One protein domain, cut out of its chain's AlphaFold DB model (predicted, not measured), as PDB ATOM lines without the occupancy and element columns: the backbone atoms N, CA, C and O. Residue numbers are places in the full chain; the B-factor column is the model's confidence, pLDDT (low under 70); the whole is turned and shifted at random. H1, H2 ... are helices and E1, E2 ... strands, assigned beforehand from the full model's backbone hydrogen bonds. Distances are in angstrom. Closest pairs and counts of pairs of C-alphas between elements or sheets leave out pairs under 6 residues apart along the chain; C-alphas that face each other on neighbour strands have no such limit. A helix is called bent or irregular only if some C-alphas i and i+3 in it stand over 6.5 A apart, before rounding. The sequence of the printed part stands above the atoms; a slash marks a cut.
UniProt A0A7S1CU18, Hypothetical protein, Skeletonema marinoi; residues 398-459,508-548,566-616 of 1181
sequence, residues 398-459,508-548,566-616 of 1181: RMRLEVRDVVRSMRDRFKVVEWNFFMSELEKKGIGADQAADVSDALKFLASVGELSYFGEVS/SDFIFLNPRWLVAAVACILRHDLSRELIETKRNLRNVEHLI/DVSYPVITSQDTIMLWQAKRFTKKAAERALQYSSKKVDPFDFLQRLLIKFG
ATOM      1  N   ARG A 398     229.499 133.700 193.461       80.88
ATOM      2  CA  ARG A 398     229.593 134.311 194.805       80.88
ATOM      3  C   ARG A 398     230.501 135.549 194.835       80.88
ATOM      4  O   ARG A 398     230.071 136.578 195.341       80.88
ATOM      5  N   MET A 399     231.666 135.496 194.181       82.50
ATOM      6  CA  MET A 399     232.585 136.639 194.035       82.50
ATOM      7  C   MET A 399     231.895 137.902 193.496       82.50
ATOM      8  O   MET A 399     232.066 138.992 194.041       82.50
ATOM      9  N   ARG A 400     231.046 137.772 192.463       88.31
ATOM     10  CA  ARG A 400     230.323 138.919 191.888       88.31
ATOM     11  C   ARG A 400     229.280 139.493 192.857       88.31
ATOM     12  O   ARG A 400     229.037 140.698 192.827       88.31
ATOM     13  N   LEU A 401     228.699 138.671 193.738       85.81
ATOM     14  CA  LEU A 401     227.785 139.123 194.798       85.81
ATOM     15  C   LEU A 401     228.531 139.868 195.914       85.81
ATOM     16  O   LEU A 401     228.037 140.869 196.420       85.81
ATOM     17  N   GLU A 402     229.741 139.439 196.268       85.69
ATOM     18  CA  GLU A 402     230.539 140.111 197.300       85.69
ATOM     19  C   GLU A 402     231.072 141.468 196.820       85.69
ATOM     20  O   GLU A 402     230.980 142.459 197.555       85.69
ATOM     21  N   VAL A 403     231.508 141.549 195.557       89.62
ATOM     22  CA  VAL A 403     231.845 142.815 194.882       89.62
ATOM     23  C   VAL A 403     230.613 143.728 194.778       89.62
ATOM     24  O   VAL A 403     230.705 144.906 195.134       89.62
ATOM     25  N   ARG A 404     229.437 143.200 194.393       89.00
ATOM     26  CA  ARG A 404     228.142 143.924 194.425       89.00
ATOM     27  C   ARG A 404     227.852 144.498 195.812       89.00
ATOM     28  O   ARG A 404     227.463 145.659 195.919       89.00
ATOM     29  N   ASP A 405     228.043 143.720 196.871       86.62
ATOM     30  CA  ASP A 405     227.725 144.135 198.241       86.62
ATOM     31  C   ASP A 405     228.673 145.221 198.764       86.62
ATOM     32  O   ASP A 405     228.254 146.081 199.538       86.62
ATOM     33  N   VAL A 406     229.941 145.220 198.336       89.19
ATOM     34  CA  VAL A 406     230.854 146.353 198.571       89.19
ATOM     35  C   VAL A 406     230.401 147.578 197.772       89.19
ATOM     36  O   VAL A 406     230.197 148.632 198.371       89.19
ATOM     37  N   VAL A 407     230.138 147.447 196.465       90.38
ATOM     38  CA  VAL A 407     229.638 148.546 195.611       90.38
ATOM     39  C   VAL A 407     228.386 149.199 196.202       90.38
ATOM     40  O   VAL A 407     228.353 150.421 196.362       90.38
ATOM     41  N   ARG A 408     227.373 148.405 196.579       88.81
ATOM     42  CA  ARG A 408     226.120 148.895 197.177       88.81
ATOM     43  C   ARG A 408     226.378 149.595 198.520       88.81
ATOM     44  O   ARG A 408     225.947 150.730 198.686       88.81
ATOM     45  N   SER A 409     227.157 148.991 199.423       88.00
ATOM     46  CA  SER A 409     227.504 149.581 200.733       88.00
ATOM     47  C   SER A 409     228.356 150.861 200.641       88.00
ATOM     48  O   SER A 409     228.290 151.736 201.509       88.00
ATOM     49  N   MET A 410     229.160 151.009 199.586       89.69
ATOM     50  CA  MET A 410     229.945 152.222 199.344       89.69
ATOM     51  C   MET A 410     229.138 153.317 198.635       89.69
ATOM     52  O   MET A 410     229.399 154.494 198.888       89.69
ATOM     53  N   ARG A 411     228.140 152.964 197.806       88.81
ATOM     54  CA  ARG A 411     227.320 153.907 197.017       88.81
ATOM     55  C   ARG A 411     226.592 154.946 197.872       88.81
ATOM     56  O   ARG A 411     226.363 156.059 197.395       88.81
ATOM     57  N   ASP A 412     226.246 154.646 199.120       81.56
ATOM     58  CA  ASP A 412     225.615 155.623 200.020       81.56
ATOM     59  C   ASP A 412     226.579 156.762 200.385       81.56
ATOM     60  O   ASP A 412     226.233 157.947 200.299       81.56
ATOM     61  N   ARG A 413     227.826 156.403 200.716       84.75
ATOM     62  CA  ARG A 413     228.887 157.317 201.165       84.75
ATOM     63  C   ARG A 413     229.573 158.035 199.993       84.75
ATOM     64  O   ARG A 413     229.766 159.255 200.052       84.75
ATOM     65  N   PHE A 414     229.877 157.305 198.922       89.44
ATOM     66  CA  PHE A 414     230.700 157.729 197.784       89.44
ATOM     67  C   PHE A 414     229.953 157.585 196.449       89.44
ATOM     68  O   PHE A 414     229.059 156.755 196.317       89.44
ATOM     69  N   LYS A 415     230.317 158.386 195.436       89.12
ATOM     70  CA  LYS A 415     229.745 158.299 194.068       89.12
ATOM     71  C   LYS A 415     230.787 157.925 193.004       89.12
ATOM     72  O   LYS A 415     230.431 157.309 192.005       89.12
ATOM     73  N   VAL A 416     232.054 158.233 193.275       89.88
ATOM     74  CA  VAL A 416     233.257 157.780 192.565       89.88
ATOM     75  C   VAL A 416     234.309 157.411 193.626       89.88
ATOM     76  O   VAL A 416     234.284 157.992 194.713       89.88
ATOM     77  N   VAL A 417     235.154 156.408 193.367       89.94
ATOM     78  CA  VAL A 417     236.115 155.830 194.335       89.94
ATOM     79  C   VAL A 417     237.405 155.396 193.628       89.94
ATOM     80  O   VAL A 417     237.329 154.872 192.522       89.94
ATOM     81  N   GLU A 418     238.570 155.585 194.259       88.31
ATOM     82  CA  GLU A 418     239.870 155.104 193.754       88.31
ATOM     83  C   GLU A 418     240.001 153.571 193.880       88.31
ATOM     84  O   GLU A 418     239.658 152.999 194.918       88.31
ATOM     85  N   TRP A 419     240.572 152.913 192.866       87.25
ATOM     86  CA  TRP A 419     240.817 151.463 192.820       87.25
ATOM     87  C   TRP A 419     241.440 150.893 194.098       87.25
ATOM     88  O   TRP A 419     240.934 149.927 194.663       87.25
ATOM     89  N   ASN A 420     242.523 151.507 194.583       86.00
ATOM     90  CA  ASN A 420     243.292 150.969 195.710       86.00
ATOM     91  C   ASN A 420     242.483 151.030 197.021       86.00
ATOM     92  O   ASN A 420     242.545 150.111 197.834       86.00
ATOM     93  N   PHE A 421     241.649 152.063 197.191       87.81
ATOM     94  CA  PHE A 421     240.722 152.153 198.320       87.81
ATOM     95  C   PHE A 421     239.606 151.103 198.216       87.81
ATOM     96  O   PHE A 421     239.287 150.453 199.211       87.81
ATOM     97  N   PHE A 422     239.057 150.882 197.016       89.44
ATOM     98  CA  PHE A 422     238.054 149.842 196.765       89.44
ATOM     99  C   PHE A 422     238.588 148.429 197.049       89.44
ATOM    100  O   PHE A 422     237.927 147.665 197.751       89.44
ATOM    101  N   MET A 423     239.809 148.112 196.600       88.00
ATOM    102  CA  MET A 423     240.481 146.853 196.944       88.00
ATOM    103  C   MET A 423     240.692 146.723 198.460       88.00
ATOM    104  O   MET A 423     240.367 145.682 199.019       88.00
ATOM    105  N   SER A 424     241.084 147.791 199.165       87.88
ATOM    106  CA  SER A 424     241.228 147.738 200.633       87.88
ATOM    107  C   SER A 424     239.908 147.494 201.395       87.88
ATOM    108  O   SER A 424     239.926 147.013 202.527       87.88
ATOM    109  N   GLU A 425     238.744 147.810 200.810       88.44
ATOM    110  CA  GLU A 425     237.425 147.469 201.377       88.44
ATOM    111  C   GLU A 425     236.982 146.034 201.008       88.44
ATOM    112  O   GLU A 425     236.150 145.456 201.711       88.44
ATOM    113  N   LEU A 426     237.553 145.440 199.950       89.00
ATOM    114  CA  LEU A 426     237.384 144.028 199.567       89.00
ATOM    115  C   LEU A 426     238.282 143.091 200.392       89.00
ATOM    116  O   LEU A 426     237.806 142.054 200.858       89.00
ATOM    117  N   GLU A 427     239.523 143.491 200.679       87.69
ATOM    118  CA  GLU A 427     240.456 142.758 201.551       87.69
ATOM    119  C   GLU A 427     239.862 142.548 202.952       87.69
ATOM    120  O   GLU A 427     239.921 141.451 203.507       87.69
ATOM    121  N   LYS A 428     239.152 143.555 203.484       87.12
ATOM    122  CA  LYS A 428     238.391 143.475 204.751       87.12
ATOM    123  C   LYS A 428     237.243 142.455 204.734       87.12
ATOM    124  O   LYS A 428     236.685 142.163 205.789       87.12
ATOM    125  N   LYS A 429     236.869 141.928 203.563       81.50
ATOM    126  CA  LYS A 429     235.897 140.837 203.386       81.50
ATOM    127  C   LYS A 429     236.539 139.508 202.957       81.50
ATOM    128  O   LYS A 429     235.803 138.545 202.766       81.50
ATOM    129  N   GLY A 430     237.869 139.440 202.844       79.81
ATOM    130  CA  GLY A 430     238.611 138.231 202.468       79.81
ATOM    131  C   GLY A 430     238.915 138.079 200.973       79.81
ATOM    132  O   GLY A 430     239.376 137.014 200.575       79.81
ATOM    133  N   ILE A 431     238.682 139.112 200.155       84.00
ATOM    134  CA  ILE A 431     239.035 139.129 198.724       84.00
ATOM    135  C   ILE A 431     240.381 139.844 198.571       84.00
ATOM    136  O   ILE A 431     240.466 141.052 198.790       84.00
ATOM    137  N   GLY A 432     241.433 139.091 198.251       76.62
ATOM    138  CA  GLY A 432     242.810 139.589 198.203       76.62
ATOM    139  C   GLY A 432     243.190 140.294 196.896       76.62
ATOM    140  O   GLY A 432     242.482 140.235 195.886       76.62
ATOM    141  N   ALA A 433     244.348 140.960 196.905       71.56
ATOM    142  CA  ALA A 433     244.913 141.626 195.727       71.56
ATOM    143  C   ALA A 433     245.269 140.657 194.576       71.56
ATOM    144  O   ALA A 433     245.315 141.069 193.417       71.56
ATOM    145  N   ASP A 434     245.465 139.373 194.878       76.56
ATOM    146  CA  ASP A 434     245.635 138.273 193.923       76.56
ATOM    147  C   ASP A 434     244.386 138.034 193.052       76.56
ATOM    148  O   ASP A 434     244.505 137.612 191.904       76.56
ATOM    149  N   GLN A 435     243.196 138.390 193.545       82.44
ATOM    150  CA  GLN A 435     241.909 138.203 192.859       82.44
ATOM    151  C   GLN A 435     241.476 139.428 192.026       82.44
ATOM    152  O   GLN A 435     240.334 139.520 191.571       82.44
ATOM    153  N   ALA A 436     242.376 140.391 191.790       82.94
ATOM    154  CA  ALA A 436     242.069 141.650 191.099       82.94
ATOM    155  C   ALA A 436     241.477 141.473 189.680       82.94
ATOM    156  O   ALA A 436     240.677 142.305 189.241       82.94
ATOM    157  N   ALA A 437     241.824 140.392 188.971       83.81
ATOM    158  CA  ALA A 437     241.258 140.074 187.658       83.81
ATOM    159  C   ALA A 437     239.765 139.696 187.741       83.81
ATOM    160  O   ALA A 437     238.952 140.244 186.991       83.81
ATOM    161  N   ASP A 438     239.388 138.845 188.702       85.75
ATOM    162  CA  ASP A 438     237.994 138.459 188.960       85.75
ATOM    163  C   ASP A 438     237.158 139.647 189.456       85.75
ATOM    164  O   ASP A 438     235.989 139.790 189.094       85.75
ATOM    165  N   VAL A 439     237.762 140.554 190.235       88.50
ATOM    166  CA  VAL A 439     237.125 141.819 190.638       88.50
ATOM    167  C   VAL A 439     236.870 142.720 189.420       88.50
ATOM    168  O   VAL A 439     235.792 143.306 189.314       88.50
ATOM    169  N   SER A 440     237.807 142.805 188.467       88.94
ATOM    170  CA  SER A 440     237.628 143.566 187.218       88.94
ATOM    171  C   SER A 440     236.503 142.987 186.340       88.94
ATOM    172  O   SER A 440     235.656 143.740 185.850       88.94
ATOM    173  N   ASP A 441     236.408 141.659 186.204       88.75
ATOM    174  CA  ASP A 441     235.268 140.992 185.548       88.75
ATOM    175  C   ASP A 441     233.936 141.242 186.286       88.75
ATOM    176  O   ASP A 441     232.932 141.603 185.664       88.75
ATOM    177  N   ALA A 442     233.921 141.128 187.618       89.25
ATOM    178  CA  ALA A 442     232.736 141.390 188.428       89.25
ATOM    179  C   ALA A 442     232.215 142.826 188.246       89.25
ATOM    180  O   ALA A 442     231.010 143.034 188.079       89.25
ATOM    181  N   LEU A 443     233.113 143.815 188.215       90.25
ATOM    182  CA  LEU A 443     232.772 145.212 187.943       90.25
ATOM    183  C   LEU A 443     232.257 145.413 186.508       90.25
ATOM    184  O   LEU A 443     231.304 146.165 186.313       90.25
ATOM    185  N   LYS A 444     232.808 144.709 185.510       87.69
ATOM    186  CA  LYS A 444     232.300 144.733 184.122       87.69
ATOM    187  C   LYS A 444     230.904 144.135 183.990       87.69
ATOM    188  O   LYS A 444     230.077 144.688 183.268       87.69
ATOM    189  N   PHE A 445     230.609 143.056 184.712       87.94
ATOM    190  CA  PHE A 445     229.257 142.506 184.789       87.94
ATOM    191  C   PHE A 445     228.272 143.502 185.426       87.94
ATOM    192  O   PHE A 445     227.197 143.743 184.882       87.94
ATOM    193  N   LEU A 446     228.649 144.156 186.529       88.25
ATOM    194  CA  LEU A 446     227.814 145.198 187.139       88.25
ATOM    195  C   LEU A 446     227.633 146.417 186.210       88.25
ATOM    196  O   LEU A 446     226.559 147.022 186.193       88.25
ATOM    197  N   ALA A 447     228.631 146.750 185.386       87.50
ATOM    198  CA  ALA A 447     228.526 147.797 184.372       87.50
ATOM    199  C   ALA A 447     227.589 147.424 183.203       87.50
ATOM    200  O   ALA A 447     226.851 148.288 182.721       87.50
ATOM    201  N   SER A 448     227.557 146.158 182.762       83.81
ATOM    202  CA  SER A 448     226.646 145.721 181.689       83.81
ATOM    203  C   SER A 448     225.180 145.691 182.134       83.81
ATOM    204  O   SER A 448     224.300 146.053 181.354       83.81
ATOM    205  N   VAL A 449     224.928 145.361 183.405       84.38
ATOM    206  CA  VAL A 449     223.607 145.455 184.057       84.38
ATOM    207  C   VAL A 449     223.196 146.916 184.336       84.38
ATOM    208  O   VAL A 449     222.009 147.219 184.428       84.38
ATOM    209  N   GLY A 450     224.157 147.845 184.412       81.94
ATOM    210  CA  GLY A 450     223.918 149.278 184.637       81.94
ATOM    211  C   GLY A 450     223.980 149.732 186.102       81.94
ATOM    212  O   GLY A 450     223.640 150.876 186.393       81.94
ATOM    213  N   GLU A 451     224.442 148.879 187.024       83.88
ATOM    214  CA  GLU A 451     224.651 149.225 188.442       83.88
ATOM    215  C   GLU A 451     225.726 150.318 188.621       83.88
ATOM    216  O   GLU A 451     225.622 151.170 189.505       83.88
ATOM    217  N   LEU A 452     226.784 150.300 187.807       90.19
ATOM    218  CA  LEU A 452     227.939 151.196 187.928       90.19
ATOM    219  C   LEU A 452     228.535 151.542 186.556       90.19
ATOM    220  O   LEU A 452     228.110 151.002 185.536       90.19
ATOM    221  N   SER A 453     229.534 152.425 186.517       88.50
ATOM    222  CA  SER A 453     230.406 152.571 185.340       88.50
ATOM    223  C   SER A 453     231.859 152.281 185.718       88.50
ATOM    224  O   SER A 453     232.355 152.723 186.756       88.50
ATOM    225  N   TYR A 454     232.535 151.491 184.891       88.75
ATOM    226  CA  TYR A 454     233.914 151.060 185.095       88.75
ATOM    227  C   TYR A 454     234.548 150.797 183.733       88.75
ATOM    228  O   TYR A 454     233.923 150.182 182.870       88.75
ATOM    229  N   PHE A 455     235.779 151.273 183.552       83.12
ATOM    230  CA  PHE A 455     236.459 151.291 182.254       83.12
ATOM    231  C   PHE A 455     237.830 150.594 182.285       83.12
ATOM    232  O   PHE A 455     238.601 150.712 181.336       83.12
ATOM    233  N   GLY A 456     238.143 149.871 183.368       74.62
ATOM    234  CA  GLY A 456     239.380 149.101 183.476       74.62
ATOM    235  C   GLY A 456     239.450 147.957 182.465       74.62
ATOM    236  O   GLY A 456     238.439 147.396 182.033       74.62
ATOM    237  N   GLU A 457     240.661 147.589 182.069       63.59
ATOM    238  CA  GLU A 457     240.903 146.475 181.150       63.59
ATOM    239  C   GLU A 457     240.994 145.147 181.942       63.59
ATOM    240  O   GLU A 457     240.994 145.145 183.173       63.59
ATOM    241  N   VAL A 458     240.907 143.997 181.263       40.41
ATOM    242  CA  VAL A 458     241.015 142.666 181.902       40.41
ATOM    243  C   VAL A 458     242.192 141.947 181.270       40.41
ATOM    244  O   VAL A 458     242.217 141.766 180.055       40.41
ATOM    245  N   SER A 459     243.133 141.514 182.102       35.03
ATOM    246  CA  SER A 459     244.200 140.601 181.710       35.03
ATOM    247  C   SER A 459     243.610 139.203 181.528       35.03
ATOM    248  O   SER A 459     243.394 138.486 182.500       35.03
ATOM    249  N   SER A 508     241.613 151.746 185.074       69.75
ATOM    250  CA  SER A 508     241.219 151.097 186.323       69.75
ATOM    251  C   SER A 508     241.214 152.043 187.528       69.75
ATOM    252  O   SER A 508     240.521 151.731 188.490       69.75
ATOM    253  N   ASP A 509     241.938 153.172 187.485       76.25
ATOM    254  CA  ASP A 509     242.239 154.017 188.655       76.25
ATOM    255  C   ASP A 509     241.006 154.497 189.446       76.25
ATOM    256  O   ASP A 509     241.108 154.657 190.663       76.25
ATOM    257  N   PHE A 510     239.844 154.681 188.803       86.19
ATOM    258  CA  PHE A 510     238.589 155.059 189.466       86.19
ATOM    259  C   PHE A 510     237.375 154.229 189.017       86.19
ATOM    260  O   PHE A 510     237.210 153.883 187.847       86.19
ATOM    261  N   ILE A 511     236.471 153.978 189.967       89.12
ATOM    262  CA  ILE A 511     235.208 153.248 189.797       89.12
ATOM    263  C   ILE A 511     234.036 154.204 190.064       89.12
ATOM    264  O   ILE A 511     233.960 154.841 191.119       89.12
ATOM    265  N   PHE A 512     233.082 154.282 189.134       89.81
ATOM    266  CA  PHE A 512     231.915 155.162 189.225       89.81
ATOM    267  C   PHE A 512     230.730 154.411 189.845       89.81
ATOM    268  O   PHE A 512     229.865 153.885 189.143       89.81
ATOM    269  N   LEU A 513     230.675 154.376 191.180       89.38
ATOM    270  CA  LEU A 513     229.605 153.711 191.942       89.38
ATOM    271  C   LEU A 513     228.197 154.269 191.659       89.38
ATOM    272  O   LEU A 513     227.207 153.596 191.940       89.38
ATOM    273  N   ASN A 514     228.089 155.492 191.133       88.31
ATOM    274  CA  ASN A 514     226.845 156.062 190.613       88.31
ATOM    275  C   ASN A 514     227.079 156.672 189.214       88.31
ATOM    276  O   ASN A 514     227.627 157.778 189.138       88.31
ATOM    277  N   PRO A 515     226.612 156.028 188.123       85.12
ATOM    278  CA  PRO A 515     226.781 156.521 186.752       85.12
ATOM    279  C   PRO A 515     226.293 157.959 186.531       85.12
ATOM    280  O   PRO A 515     226.904 158.706 185.766       85.12
ATOM    281  N   ARG A 516     225.258 158.401 187.268       85.88
ATOM    282  CA  ARG A 516     224.730 159.775 187.172       85.88
ATOM    283  C   ARG A 516     225.775 160.859 187.500       85.88
ATOM    284  O   ARG A 516     225.597 161.991 187.074       85.88
ATOM    285  N   TRP A 517     226.859 160.549 188.229       87.56
ATOM    286  CA  TRP A 517     227.962 161.505 188.449       87.56
ATOM    287  C   TRP A 517     228.762 161.764 187.169       87.56
ATOM    288  O   TRP A 517     229.006 162.921 186.833       87.56
ATOM    289  N   LEU A 518     229.104 160.702 186.427       87.94
ATOM    290  CA  LEU A 518     229.801 160.812 185.143       87.94
ATOM    291  C   LEU A 518     228.939 161.552 184.118       87.94
ATOM    292  O   LEU A 518     229.425 162.478 183.473       87.94
ATOM    293  N   VAL A 519     227.652 161.197 184.014       85.38
ATOM    294  CA  VAL A 519     226.749 161.879 183.079       85.38
ATOM    295  C   VAL A 519     226.595 163.358 183.430       85.38
ATOM    296  O   VAL A 519     226.737 164.197 182.547       85.38
ATOM    297  N   ALA A 520     226.364 163.702 184.703       84.75
ATOM    298  CA  ALA A 520     226.235 165.098 185.116       84.75
ATOM    299  C   ALA A 520     227.499 165.912 184.793       84.75
ATOM    300  O   ALA A 520     227.395 167.042 184.323       84.75
ATOM    301  N   ALA A 521     228.690 165.337 184.990       87.81
ATOM    302  CA  ALA A 521     229.950 165.996 184.665       87.81
ATOM    303  C   ALA A 521     230.143 166.183 183.144       87.81
ATOM    304  O   ALA A 521     230.558 167.258 182.711       87.81
ATOM    305  N   VAL A 522     229.777 165.192 182.325       87.25
ATOM    306  CA  VAL A 522     229.754 165.296 180.851       87.25
ATOM    307  C   VAL A 522     228.766 166.369 180.372       87.25
ATOM    308  O   VAL A 522     229.115 167.226 179.558       87.25
ATOM    309  N   ALA A 523     227.547 166.360 180.913       83.81
ATOM    310  CA  ALA A 523     226.462 167.275 180.560       83.81
ATOM    311  C   ALA A 523     226.733 168.740 180.955       83.81
ATOM    312  O   ALA A 523     226.119 169.648 180.399       83.81
ATOM    313  N   CYS A 524     227.671 168.998 181.874       83.81
ATOM    314  CA  CYS A 524     228.142 170.359 182.155       83.81
ATOM    315  C   CYS A 524     228.932 170.974 180.990       83.81
ATOM    316  O   CYS A 524     229.003 172.196 180.905       83.81
ATOM    317  N   ILE A 525     229.534 170.147 180.128       85.56
ATOM    318  CA  ILE A 525     230.500 170.589 179.114       85.56
ATOM    319  C   ILE A 525     229.926 170.497 177.699       85.56
ATOM    320  O   ILE A 525     230.066 171.427 176.911       85.56
ATOM    321  N   LEU A 526     229.283 169.379 177.352       83.12
ATOM    322  CA  LEU A 526     228.747 169.158 176.006       83.12
ATOM    323  C   LEU A 526     227.426 169.913 175.815       83.12
ATOM    324  O   LEU A 526     226.345 169.334 175.815       83.12
ATOM    325  N   ARG A 527     227.526 171.237 175.672       78.81
ATOM    326  CA  ARG A 527     226.403 172.176 175.618       78.81
ATOM    327  C   ARG A 527     226.570 173.196 174.502       78.81
ATOM    328  O   ARG A 527     227.635 173.782 174.347       78.81
ATOM    329  N   HIS A 528     225.484 173.480 173.782       75.19
ATOM    330  CA  HIS A 528     225.480 174.521 172.746       75.19
ATOM    331  C   HIS A 528     225.835 175.914 173.299       75.19
ATOM    332  O   HIS A 528     226.478 176.711 172.629       75.19
ATOM    333  N   ASP A 529     225.513 176.147 174.566       72.81
ATOM    334  CA  ASP A 529     225.612 177.389 175.324       72.81
ATOM    335  C   ASP A 529     226.779 177.372 176.333       72.81
ATOM    336  O   ASP A 529     226.787 178.143 177.291       72.81
ATOM    337  N   LEU A 530     227.774 176.496 176.123       81.75
ATOM    338  CA  LEU A 530     228.929 176.294 177.011       81.75
ATOM    339  C   LEU A 530     229.630 177.604 177.412       81.75
ATOM    340  O   LEU A 530     229.942 177.805 178.582       81.75
ATOM    341  N   SER A 531     229.862 178.507 176.459       74.44
ATOM    342  CA  SER A 531     230.508 179.804 176.700       74.44
ATOM    343  C   SER A 531     229.667 180.737 177.569       74.44
ATOM    344  O   SER A 531     230.212 181.415 178.438       74.44
ATOM    345  N   ARG A 532     228.342 180.734 177.392       78.62
ATOM    346  CA  ARG A 532     227.416 181.497 178.233       78.62
ATOM    347  C   ARG A 532     227.420 180.962 179.666       78.62
ATOM    348  O   ARG A 532     227.603 181.744 180.592       78.62
ATOM    349  N   GLU A 533     227.301 179.646 179.845       82.12
ATOM    350  CA  GLU A 533     227.405 178.989 181.159       82.12
ATOM    351  C   GLU A 533     228.761 179.286 181.832       82.12
ATOM    352  O   GLU A 533     228.822 179.508 183.042       82.12
ATOM    353  N   LEU A 534     229.851 179.332 181.059       81.56
ATOM    354  CA  LEU A 534     231.204 179.640 181.527       81.56
ATOM    355  C   LEU A 534     231.344 181.109 181.971       81.56
ATOM    356  O   LEU A 534     231.911 181.360 183.036       81.56
ATOM    357  N   ILE A 535     230.782 182.068 181.226       78.00
ATOM    358  CA  ILE A 535     230.724 183.491 181.614       78.00
ATOM    359  C   ILE A 535     229.844 183.676 182.859       78.00
ATOM    360  O   ILE A 535     230.280 184.289 183.833       78.00
ATOM    361  N   GLU A 536     228.635 183.106 182.878       81.88
ATOM    362  CA  GLU A 536     227.727 183.172 184.030       81.88
ATOM    363  C   GLU A 536     228.357 182.527 185.278       81.88
ATOM    364  O   GLU A 536     228.277 183.092 186.368       81.88
ATOM    365  N   THR A 537     229.073 181.407 185.133       83.06
ATOM    366  CA  THR A 537     229.821 180.773 186.233       83.06
ATOM    367  C   THR A 537     230.942 181.676 186.753       83.06
ATOM    368  O   THR A 537     231.049 181.858 187.965       83.06
ATOM    369  N   LYS A 538     231.739 182.304 185.875       79.56
ATOM    370  CA  LYS A 538     232.803 183.243 186.284       79.56
ATOM    371  C   LYS A 538     232.250 184.481 186.990       79.56
ATOM    372  O   LYS A 538     232.785 184.871 188.025       79.56
ATOM    373  N   ARG A 539     231.157 185.065 186.485       78.00
ATOM    374  CA  ARG A 539     230.456 186.186 187.139       78.00
ATOM    375  C   ARG A 539     229.924 185.776 188.519       78.00
ATOM    376  O   ARG A 539     230.142 186.491 189.491       78.00
ATOM    377  N   ASN A 540     229.310 184.596 188.637       79.25
ATOM    378  CA  ASN A 540     228.807 184.078 189.913       79.25
ATOM    379  C   ASN A 540     229.919 183.803 190.942       79.25
ATOM    380  O   ASN A 540     229.695 184.023 192.128       79.25
ATOM    381  N   LEU A 541     231.108 183.361 190.516       73.94
ATOM    382  CA  LEU A 541     232.259 183.178 191.411       73.94
ATOM    383  C   LEU A 541     232.835 184.523 191.885       73.94
ATOM    384  O   LEU A 541     232.959 184.719 193.092       73.94
ATOM    385  N   ARG A 542     233.048 185.490 190.979       67.25
ATOM    386  CA  ARG A 542     233.487 186.856 191.338       67.25
ATOM    387  C   ARG A 542     232.536 187.545 192.324       67.25
ATOM    388  O   ARG A 542     232.976 188.202 193.262       67.25
ATOM    389  N   ASN A 543     231.226 187.346 192.158       59.84
ATOM    390  CA  ASN A 543     230.206 187.871 193.075       59.84
ATOM    391  C   ASN A 543     230.254 187.234 194.481       59.84
ATOM    392  O   ASN A 543     229.722 187.813 195.424       59.84
ATOM    393  N   VAL A 544     230.869 186.055 194.635       56.72
ATOM    394  CA  VAL A 544     231.116 185.409 195.937       56.72
ATOM    395  C   VAL A 544     232.456 185.856 196.528       56.72
ATOM    396  O   VAL A 544     232.539 186.067 197.735       56.72
ATOM    397  N   GLU A 545     233.478 186.065 195.698       51.28
ATOM    398  CA  GLU A 545     234.779 186.608 196.120       51.28
ATOM    399  C   GLU A 545     234.635 188.043 196.661       51.28
ATOM    400  O   GLU A 545     235.148 188.345 197.735       51.28
ATOM    401  N   HIS A 546     233.801 188.889 196.042       49.34
ATOM    402  CA  HIS A 546     233.471 190.227 196.564       49.34
ATOM    403  C   HIS A 546     232.771 190.245 197.943       49.34
ATOM    404  O   HIS A 546     232.659 191.311 198.548       49.34
ATOM    405  N   LEU A 547     232.303 189.101 198.460       48.19
ATOM    406  CA  LEU A 547     231.737 188.968 199.814       48.19
ATOM    407  C   LEU A 547     232.760 188.474 200.856       48.19
ATOM    408  O   LEU A 547     232.446 188.430 202.046       48.19
ATOM    409  N   ILE A 548     233.969 188.104 200.428       47.75
ATOM    410  CA  ILE A 548     235.088 187.643 201.265       47.75
ATOM    411  C   ILE A 548     236.318 188.445 200.823       47.75
ATOM    412  O   ILE A 548     237.215 187.933 200.158       47.75
ATOM    413  N   ASP A 566     225.124 183.443 168.878       43.03
ATOM    414  CA  ASP A 566     224.569 182.089 169.113       43.03
ATOM    415  C   ASP A 566     225.538 180.919 168.801       43.03
ATOM    416  O   ASP A 566     225.127 179.782 168.559       43.03
ATOM    417  N   VAL A 567     226.846 181.179 168.746       45.78
ATOM    418  CA  VAL A 567     227.855 180.207 168.299       45.78
ATOM    419  C   VAL A 567     228.506 179.541 169.505       45.78
ATOM    420  O   VAL A 567     229.159 180.205 170.308       45.78
ATOM    421  N   SER A 568     228.366 178.217 169.604       53.84
ATOM    422  CA  SER A 568     229.048 177.406 170.620       53.84
ATOM    423  C   SER A 568     230.569 177.489 170.472       53.84
ATOM    424  O   SER A 568     231.085 177.532 169.356       53.84
ATOM    425  N   TYR A 569     231.298 177.504 171.589       67.06
ATOM    426  CA  TYR A 569     232.754 177.655 171.594       67.06
ATOM    427  C   TYR A 569     233.369 176.254 171.746       67.06
ATOM    428  O   TYR A 569     233.257 175.666 172.822       67.06
ATOM    429  N   PRO A 570     234.022 175.691 170.711       78.12
ATOM    430  CA  PRO A 570     234.509 174.314 170.738       78.12
ATOM    431  C   PRO A 570     235.856 174.168 171.466       78.12
ATOM    432  O   PRO A 570     236.531 173.162 171.276       78.12
ATOM    433  N   VAL A 571     236.279 175.154 172.265       81.38
ATOM    434  CA  VAL A 571     237.556 175.167 172.995       81.38
ATOM    435  C   VAL A 571     237.309 175.578 174.447       81.38
ATOM    436  O   VAL A 571     236.597 176.545 174.706       81.38
ATOM    437  N   ILE A 572     237.921 174.860 175.389       83.44
ATOM    438  CA  ILE A 572     237.862 175.123 176.835       83.44
ATOM    439  C   ILE A 572     239.249 174.929 177.464       83.44
ATOM    440  O   ILE A 572     240.046 174.131 176.970       83.44
ATOM    441  N   THR A 573     239.569 175.626 178.559       83.25
ATOM    442  CA  THR A 573     240.799 175.328 179.317       83.25
ATOM    443  C   THR A 573     240.590 174.174 180.303       83.25
ATOM    444  O   THR A 573     239.469 173.894 180.740       83.25
ATOM    445  N   SER A 574     241.676 173.516 180.717       82.19
ATOM    446  CA  SER A 574     241.624 172.525 181.806       82.19
ATOM    447  C   SER A 574     241.069 173.141 183.108       82.19
ATOM    448  O   SER A 574     240.230 172.530 183.774       82.19
ATOM    449  N   GLN A 575     241.431 174.395 183.407       81.00
ATOM    450  CA  GLN A 575     240.943 175.123 184.582       81.00
ATOM    451  C   GLN A 575     239.445 175.460 184.491       81.00
ATOM    452  O   GLN A 575     238.719 175.254 185.460       81.00
ATOM    453  N   ASP A 576     238.960 175.924 183.335       84.00
ATOM    454  CA  ASP A 576     237.530 176.194 183.107       84.00
ATOM    455  C   ASP A 576     236.686 174.920 183.219       84.00
ATOM    456  O   ASP A 576     235.586 174.936 183.769       84.00
ATOM    457  N   THR A 577     237.224 173.795 182.742       87.44
ATOM    458  CA  THR A 577     236.583 172.480 182.850       87.44
ATOM    459  C   THR A 577     236.388 172.086 184.317       87.44
ATOM    460  O   THR A 577     235.283 171.732 184.734       87.44
ATOM    461  N   ILE A 578     237.445 172.212 185.129       87.19
ATOM    462  CA  ILE A 578     237.399 171.946 186.573       87.19
ATOM    463  C   ILE A 578     236.457 172.935 187.276       87.19
ATOM    464  O   ILE A 578     235.651 172.521 188.105       87.19
ATOM    465  N   MET A 579     236.492 174.221 186.911       87.50
ATOM    466  CA  MET A 579     235.602 175.259 187.439       87.50
ATOM    467  C   MET A 579     234.120 174.916 187.217       87.50
ATOM    468  O   MET A 579     233.340 174.969 188.168       87.50
ATOM    469  N   LEU A 580     233.720 174.511 186.005       87.69
ATOM    470  CA  LEU A 580     232.335 174.113 185.705       87.69
ATOM    471  C   LEU A 580     231.896 172.896 186.538       87.69
ATOM    472  O   LEU A 580     230.804 172.897 187.118       87.69
ATOM    473  N   TRP A 581     232.756 171.881 186.674       90.88
ATOM    474  CA  TRP A 581     232.481 170.721 187.529       90.88
ATOM    475  C   TRP A 581     232.442 171.057 189.026       90.88
ATOM    476  O   TRP A 581     231.692 170.425 189.775       90.88
ATOM    477  N   GLN A 582     233.213 172.048 189.479       87.88
ATOM    478  CA  GLN A 582     233.197 172.522 190.862       87.88
ATOM    479  C   GLN A 582     231.988 173.422 191.169       87.88
ATOM    480  O   GLN A 582     231.481 173.393 192.292       87.88
ATOM    481  N   ALA A 583     231.485 174.177 190.189       86.06
ATOM    482  CA  ALA A 583     230.309 175.032 190.342       86.06
ATOM    483  C   ALA A 583     229.033 174.221 190.632       86.06
ATOM    484  O   ALA A 583     228.192 174.627 191.440       86.06
ATOM    485  N   LYS A 584     228.882 173.029 190.036       85.19
ATOM    486  CA  LYS A 584     227.759 172.137 190.357       85.19
ATOM    487  C   LYS A 584     228.022 171.380 191.669       85.19
ATOM    488  O   LYS A 584     228.845 170.472 191.765       85.19
ATOM    489  N   ARG A 585     227.229 171.701 192.700       85.31
ATOM    490  CA  ARG A 585     227.313 171.138 194.070       85.31
ATOM    491  C   ARG A 585     227.311 169.601 194.136       85.31
ATOM    492  O   ARG A 585     227.859 169.038 195.084       85.31
ATOM    493  N   PHE A 586     226.670 168.927 193.177       85.50
ATOM    494  CA  PHE A 586     226.599 167.462 193.104       85.50
ATOM    495  C   PHE A 586     227.931 166.830 192.677       85.50
ATOM    496  O   PHE A 586     228.374 165.867 193.306       85.50
ATOM    497  N   THR A 587     228.592 167.388 191.660       86.56
ATOM    498  CA  THR A 587     229.879 166.882 191.172       86.56
ATOM    499  C   THR A 587     231.003 167.196 192.153       86.56
ATOM    500  O   THR A 587     231.705 166.267 192.561       86.56
ATOM    501  N   LYS A 588     231.089 168.449 192.633       88.38
ATOM    502  CA  LYS A 588     232.080 168.908 193.627       88.38
ATOM    503  C   LYS A 588     232.145 168.020 194.874       88.38
ATOM    504  O   LYS A 588     233.182 167.422 195.144       88.38
ATOM    505  N   LYS A 589     231.019 167.846 195.580       87.00
ATOM    506  CA  LYS A 589     230.957 167.068 196.835       87.00
ATOM    507  C   LYS A 589     231.382 165.607 196.700       87.00
ATOM    508  O   LYS A 589     231.777 164.989 197.687       87.00
ATOM    509  N   ALA A 590     231.229 165.022 195.516       85.50
ATOM    510  CA  ALA A 590     231.627 163.646 195.261       85.50
ATOM    511  C   ALA A 590     233.129 163.530 194.954       85.50
ATOM    512  O   ALA A 590     233.748 162.586 195.441       85.50
ATOM    513  N   ALA A 591     233.720 164.501 194.247       86.50
ATOM    514  CA  ALA A 591     235.168 164.571 194.052       86.50
ATOM    515  C   ALA A 591     235.909 164.839 195.376       86.50
ATOM    516  O   ALA A 591     236.811 164.085 195.729       86.50
ATOM    517  N   GLU A 592     235.453 165.822 196.165       87.75
ATOM    518  CA  GLU A 592     235.999 166.139 197.499       87.75
ATOM    519  C   GLU A 592     236.046 164.897 198.408       87.75
ATOM    520  O   GLU A 592     237.061 164.619 199.045       87.75
ATOM    521  N   ARG A 593     234.962 164.108 198.430       86.06
ATOM    522  CA  ARG A 593     234.881 162.859 199.203       86.06
ATOM    523  C   ARG A 593     235.764 161.739 198.665       86.06
ATOM    524  O   ARG A 593     236.214 160.926 199.459       86.06
ATOM    525  N   ALA A 594     235.983 161.651 197.357       84.94
ATOM    526  CA  ALA A 594     236.889 160.652 196.797       84.94
ATOM    527  C   ALA A 594     238.352 161.007 197.113       84.94
ATOM    528  O   ALA A 594     239.110 160.145 197.550       84.94
ATOM    529  N   LEU A 595     238.720 162.287 196.992       85.06
ATOM    530  CA  LEU A 595     240.066 162.782 197.285       85.06
ATOM    531  C   LEU A 595     240.438 162.630 198.773       85.06
ATOM    532  O   LEU A 595     241.567 162.258 199.079       85.06
ATOM    533  N   GLN A 596     239.484 162.823 199.696       84.00
ATOM    534  CA  GLN A 596     239.666 162.590 201.142       84.00
ATOM    535  C   GLN A 596     240.107 161.161 201.514       84.00
ATOM    536  O   GLN A 596     240.668 160.969 202.589       84.00
ATOM    537  N   TYR A 597     239.842 160.175 200.651       80.94
ATOM    538  CA  TYR A 597     240.171 158.760 200.860       80.94
ATOM    539  C   TYR A 597     241.091 158.216 199.743       80.94
ATOM    540  O   TYR A 597     241.265 157.005 199.616       80.94
ATOM    541  N   SER A 598     241.684 159.104 198.933       77.12
ATOM    542  CA  SER A 598     242.638 158.743 197.881       77.12
ATOM    543  C   SER A 598     244.002 158.391 198.473       77.12
ATOM    544  O   SER A 598     244.535 159.113 199.316       77.12
ATOM    545  N   SER A 599     244.599 157.302 197.986       67.00
ATOM    546  CA  SER A 599     245.943 156.873 198.386       67.00
ATOM    547  C   SER A 599     247.035 157.512 197.520       67.00
ATOM    548  O   SER A 599     248.112 157.842 198.017       67.00
ATOM    549  N   LYS A 600     246.747 157.742 196.229       62.56
ATOM    550  CA  LYS A 600     247.716 158.239 195.236       62.56
ATOM    551  C   LYS A 600     247.675 159.756 194.991       62.56
ATOM    552  O   LYS A 600     248.473 160.242 194.196       62.56
ATOM    553  N   LYS A 601     246.775 160.505 195.648       64.00
ATOM    554  CA  LYS A 601     246.521 161.946 195.401       64.00
ATOM    555  C   LYS A 601     246.204 162.279 193.930       64.00
ATOM    556  O   LYS A 601     246.578 163.343 193.441       64.00
ATOM    557  N   VAL A 602     245.525 161.382 193.216       69.31
ATOM    558  CA  VAL A 602     245.022 161.675 191.864       69.31
ATOM    559  C   VAL A 602     243.674 162.375 192.008       69.31
ATOM    560  O   VAL A 602     242.789 161.848 192.681       69.31
ATOM    561  N   ASP A 603     243.501 163.548 191.398       82.19
ATOM    562  CA  ASP A 603     242.209 164.234 191.445       82.19
ATOM    563  C   ASP A 603     241.174 163.498 190.559       82.19
ATOM    564  O   ASP A 603     241.478 163.159 189.407       82.19
ATOM    565  N   PRO A 604     239.943 163.242 191.043       84.56
ATOM    566  CA  PRO A 604     238.872 162.660 190.232       84.56
ATOM    567  C   PRO A 604     238.553 163.453 188.953       84.56
ATOM    568  O   PRO A 604     238.107 162.864 187.967       84.56
ATOM    569  N   PHE A 605     238.783 164.769 188.944       88.44
ATOM    570  CA  PHE A 605     238.630 165.621 187.768       88.44
ATOM    571  C   PHE A 605     239.799 165.477 186.783       88.44
ATOM    572  O   PHE A 605     239.548 165.405 185.582       88.44
ATOM    573  N   ASP A 606     241.043 165.328 187.250       83.75
ATOM    574  CA  ASP A 606     242.186 164.992 186.382       83.75
ATOM    575  C   ASP A 606     241.977 163.634 185.700       83.75
ATOM    576  O   ASP A 606     242.222 163.480 184.501       83.75
ATOM    577  N   PHE A 607     241.489 162.640 186.451       84.38
ATOM    578  CA  PHE A 607     241.106 161.351 185.879       84.38
ATOM    579  C   PHE A 607     239.973 161.504 184.856       84.38
ATOM    580  O   PHE A 607     240.038 160.909 183.781       84.38
ATOM    581  N   LEU A 608     238.963 162.331 185.140       87.50
ATOM    582  CA  LEU A 608     237.866 162.575 184.206       87.50
ATOM    583  C   LEU A 608     238.336 163.274 182.917       87.50
ATOM    584  O   LEU A 608     237.887 162.889 181.840       87.50
ATOM    585  N   GLN A 609     239.287 164.213 182.981       87.50
ATOM    586  CA  GLN A 609     239.922 164.771 181.778       87.50
ATOM    587  C   GLN A 609     240.616 163.668 180.962       87.50
ATOM    588  O   GLN A 609     240.375 163.556 179.762       87.50
ATOM    589  N   ARG A 610     241.408 162.794 181.602       82.94
ATOM    590  CA  ARG A 610     242.075 161.654 180.932       82.94
ATOM    591  C   ARG A 610     241.077 160.678 180.297       82.94
ATOM    592  O   ARG A 610     241.316 160.204 179.187       82.94
ATOM    593  N   LEU A 611     239.957 160.406 180.968       84.44
ATOM    594  CA  LEU A 611     238.879 159.561 180.454       84.44
ATOM    595  C   LEU A 611     238.250 160.180 179.196       84.44
ATOM    596  O   LEU A 611     238.146 159.511 178.171       84.44
ATOM    597  N   LEU A 612     237.897 161.468 179.242       85.88
ATOM    598  CA  LEU A 612     237.308 162.186 178.105       85.88
ATOM    599  C   LEU A 612     238.280 162.331 176.922       85.88
ATOM    600  O   LEU A 612     237.829 162.329 175.778       85.88
ATOM    601  N   ILE A 613     239.595 162.364 177.169       82.69
ATOM    602  CA  ILE A 613     240.618 162.267 176.114       82.69
ATOM    603  C   ILE A 613     240.627 160.866 175.479       82.69
ATOM    604  O   ILE A 613     240.584 160.758 174.255       82.69
ATOM    605  N   LYS A 614     240.634 159.775 176.268       78.25
ATOM    606  CA  LYS A 614     240.642 158.401 175.712       78.25
ATOM    607  C   LYS A 614     239.377 158.075 174.904       78.25
ATOM    608  O   LYS A 614     239.473 157.319 173.944       78.25
ATOM    609  N   PHE A 615     238.233 158.674 175.237       77.62
ATOM    610  CA  PHE A 615     236.988 158.556 174.461       77.62
ATOM    611  C   PHE A 615     236.821 159.624 173.356       77.62
ATOM    612  O   PHE A 615     235.749 159.734 172.767       77.62
ATOM    613  N   GLY A 616     237.852 160.426 173.056       77.62
ATOM    614  CA  GLY A 616     237.835 161.395 171.948       77.62
ATOM    615  C   GLY A 616     236.875 162.582 172.121       77.62
ATOM    616  O   GLY A 616     236.639 163.323 171.171       77.62
TER     617      GLY A 616
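What this domain is: This is residues 398 to 459, 508 to 548 and 566 to 616 of the 1181 residues of the protein "Hypothetical protein" of Skeletonema marinoi (UniProt A0A7S1CU18). Two groups of crossed helices lie end to end along the longest axis: H1, H2 and H3 make one lobe, H4, H6, H7 and H8 the other. H5 crosses the far end of the second lobe, and residues 542 to 548, of which 542 to 545 belong to H5, stick out. The printed part has 154 residues, mostly helix, in the order H1 H2 H3 H4 H5 E1 H6 H7 H8; E1 pairs with no named strand. It is only just compact, close to loose, with a radius of gyration of the C-alphas of 17.5 A, and only just elongated, spanning 53 by 35 by 23 A.

Where its parts are: The longest helix, H3, is residues 433 to 449, 24.6 A long, with a kink of 27 degrees near residue 440; it is irregular, C-alphas 434 and 437 being 7.9 A apart. H1, residues 398 to 411, is 19.9 A long and begins with C-alpha 398 at (229.593, 134.311, 194.805). H2 is residues 419 to 427 and H4 residues 515 to 523. H5, residues 530 to 545, is 22.5 A long and ends with C-alpha 545 at (234.779, 186.608, 196.120). E1 is residues 571 to 573, H6 residues 574 to 583 and H7 residues 585 to 595. H8, residues 604 to 614, ends with C-alpha 614 at (240.642, 158.401, 175.712).

How they stand to each other: H3 touches H1 about perpendicular, at 73 degrees, with the closest C-alphas, of Arg 400 and Ala 442, 4.9 A apart. H2 only just touches H3, with 3 pairs of C-alphas within 8 A, the closest those of Met 423 and Ala 433 at 7.0 A. H1, H2 and H3 are apart from H4 to H8. Residues 417 to 418 pair with residues 510 to 511, antiparallel. H6 and H7 are the hub, touching three helices each; they only just touch, only at the corner, with C-alphas 582 and 588 closest at 4.7 A. H7 touches H4 at a steep tilt of 60 degrees, C-alphas 517 and 587 being closest at 6.3 A, and touches H8 about perpendicular, at 81 degrees, C-alphas 591 and 604 being closest at 5.7 A. H5 touches H6 with residues 534 to 537 alone, C-alphas 534 and 580 being closest at 7.0 A. E1 and H6 meet only through their link. Every O i to N i+4 pair is within hydrogen-bond range in H1, H2, H4, H5, H6 and H8; in H3 it is 11 of 13 and in H7 6 of 7.

The domain as a whole: The two C-alphas farthest apart, those of Gly 430 and Asp 566, are 56.9 A apart. Residues 460 to 507 are not printed, with 11.8 A from C-alpha 459 to C-alpha 508; residues 549 to 565 are not printed either, with 34.3 A from C-alpha 548 to C-alpha 566. Of the links that are printed whole, none is long. The mean pLDDT of the printed part is 81.1; it is under 70 at residues 457 to 459, 508, 542 to 548, 566 to 569 and 599 to 602.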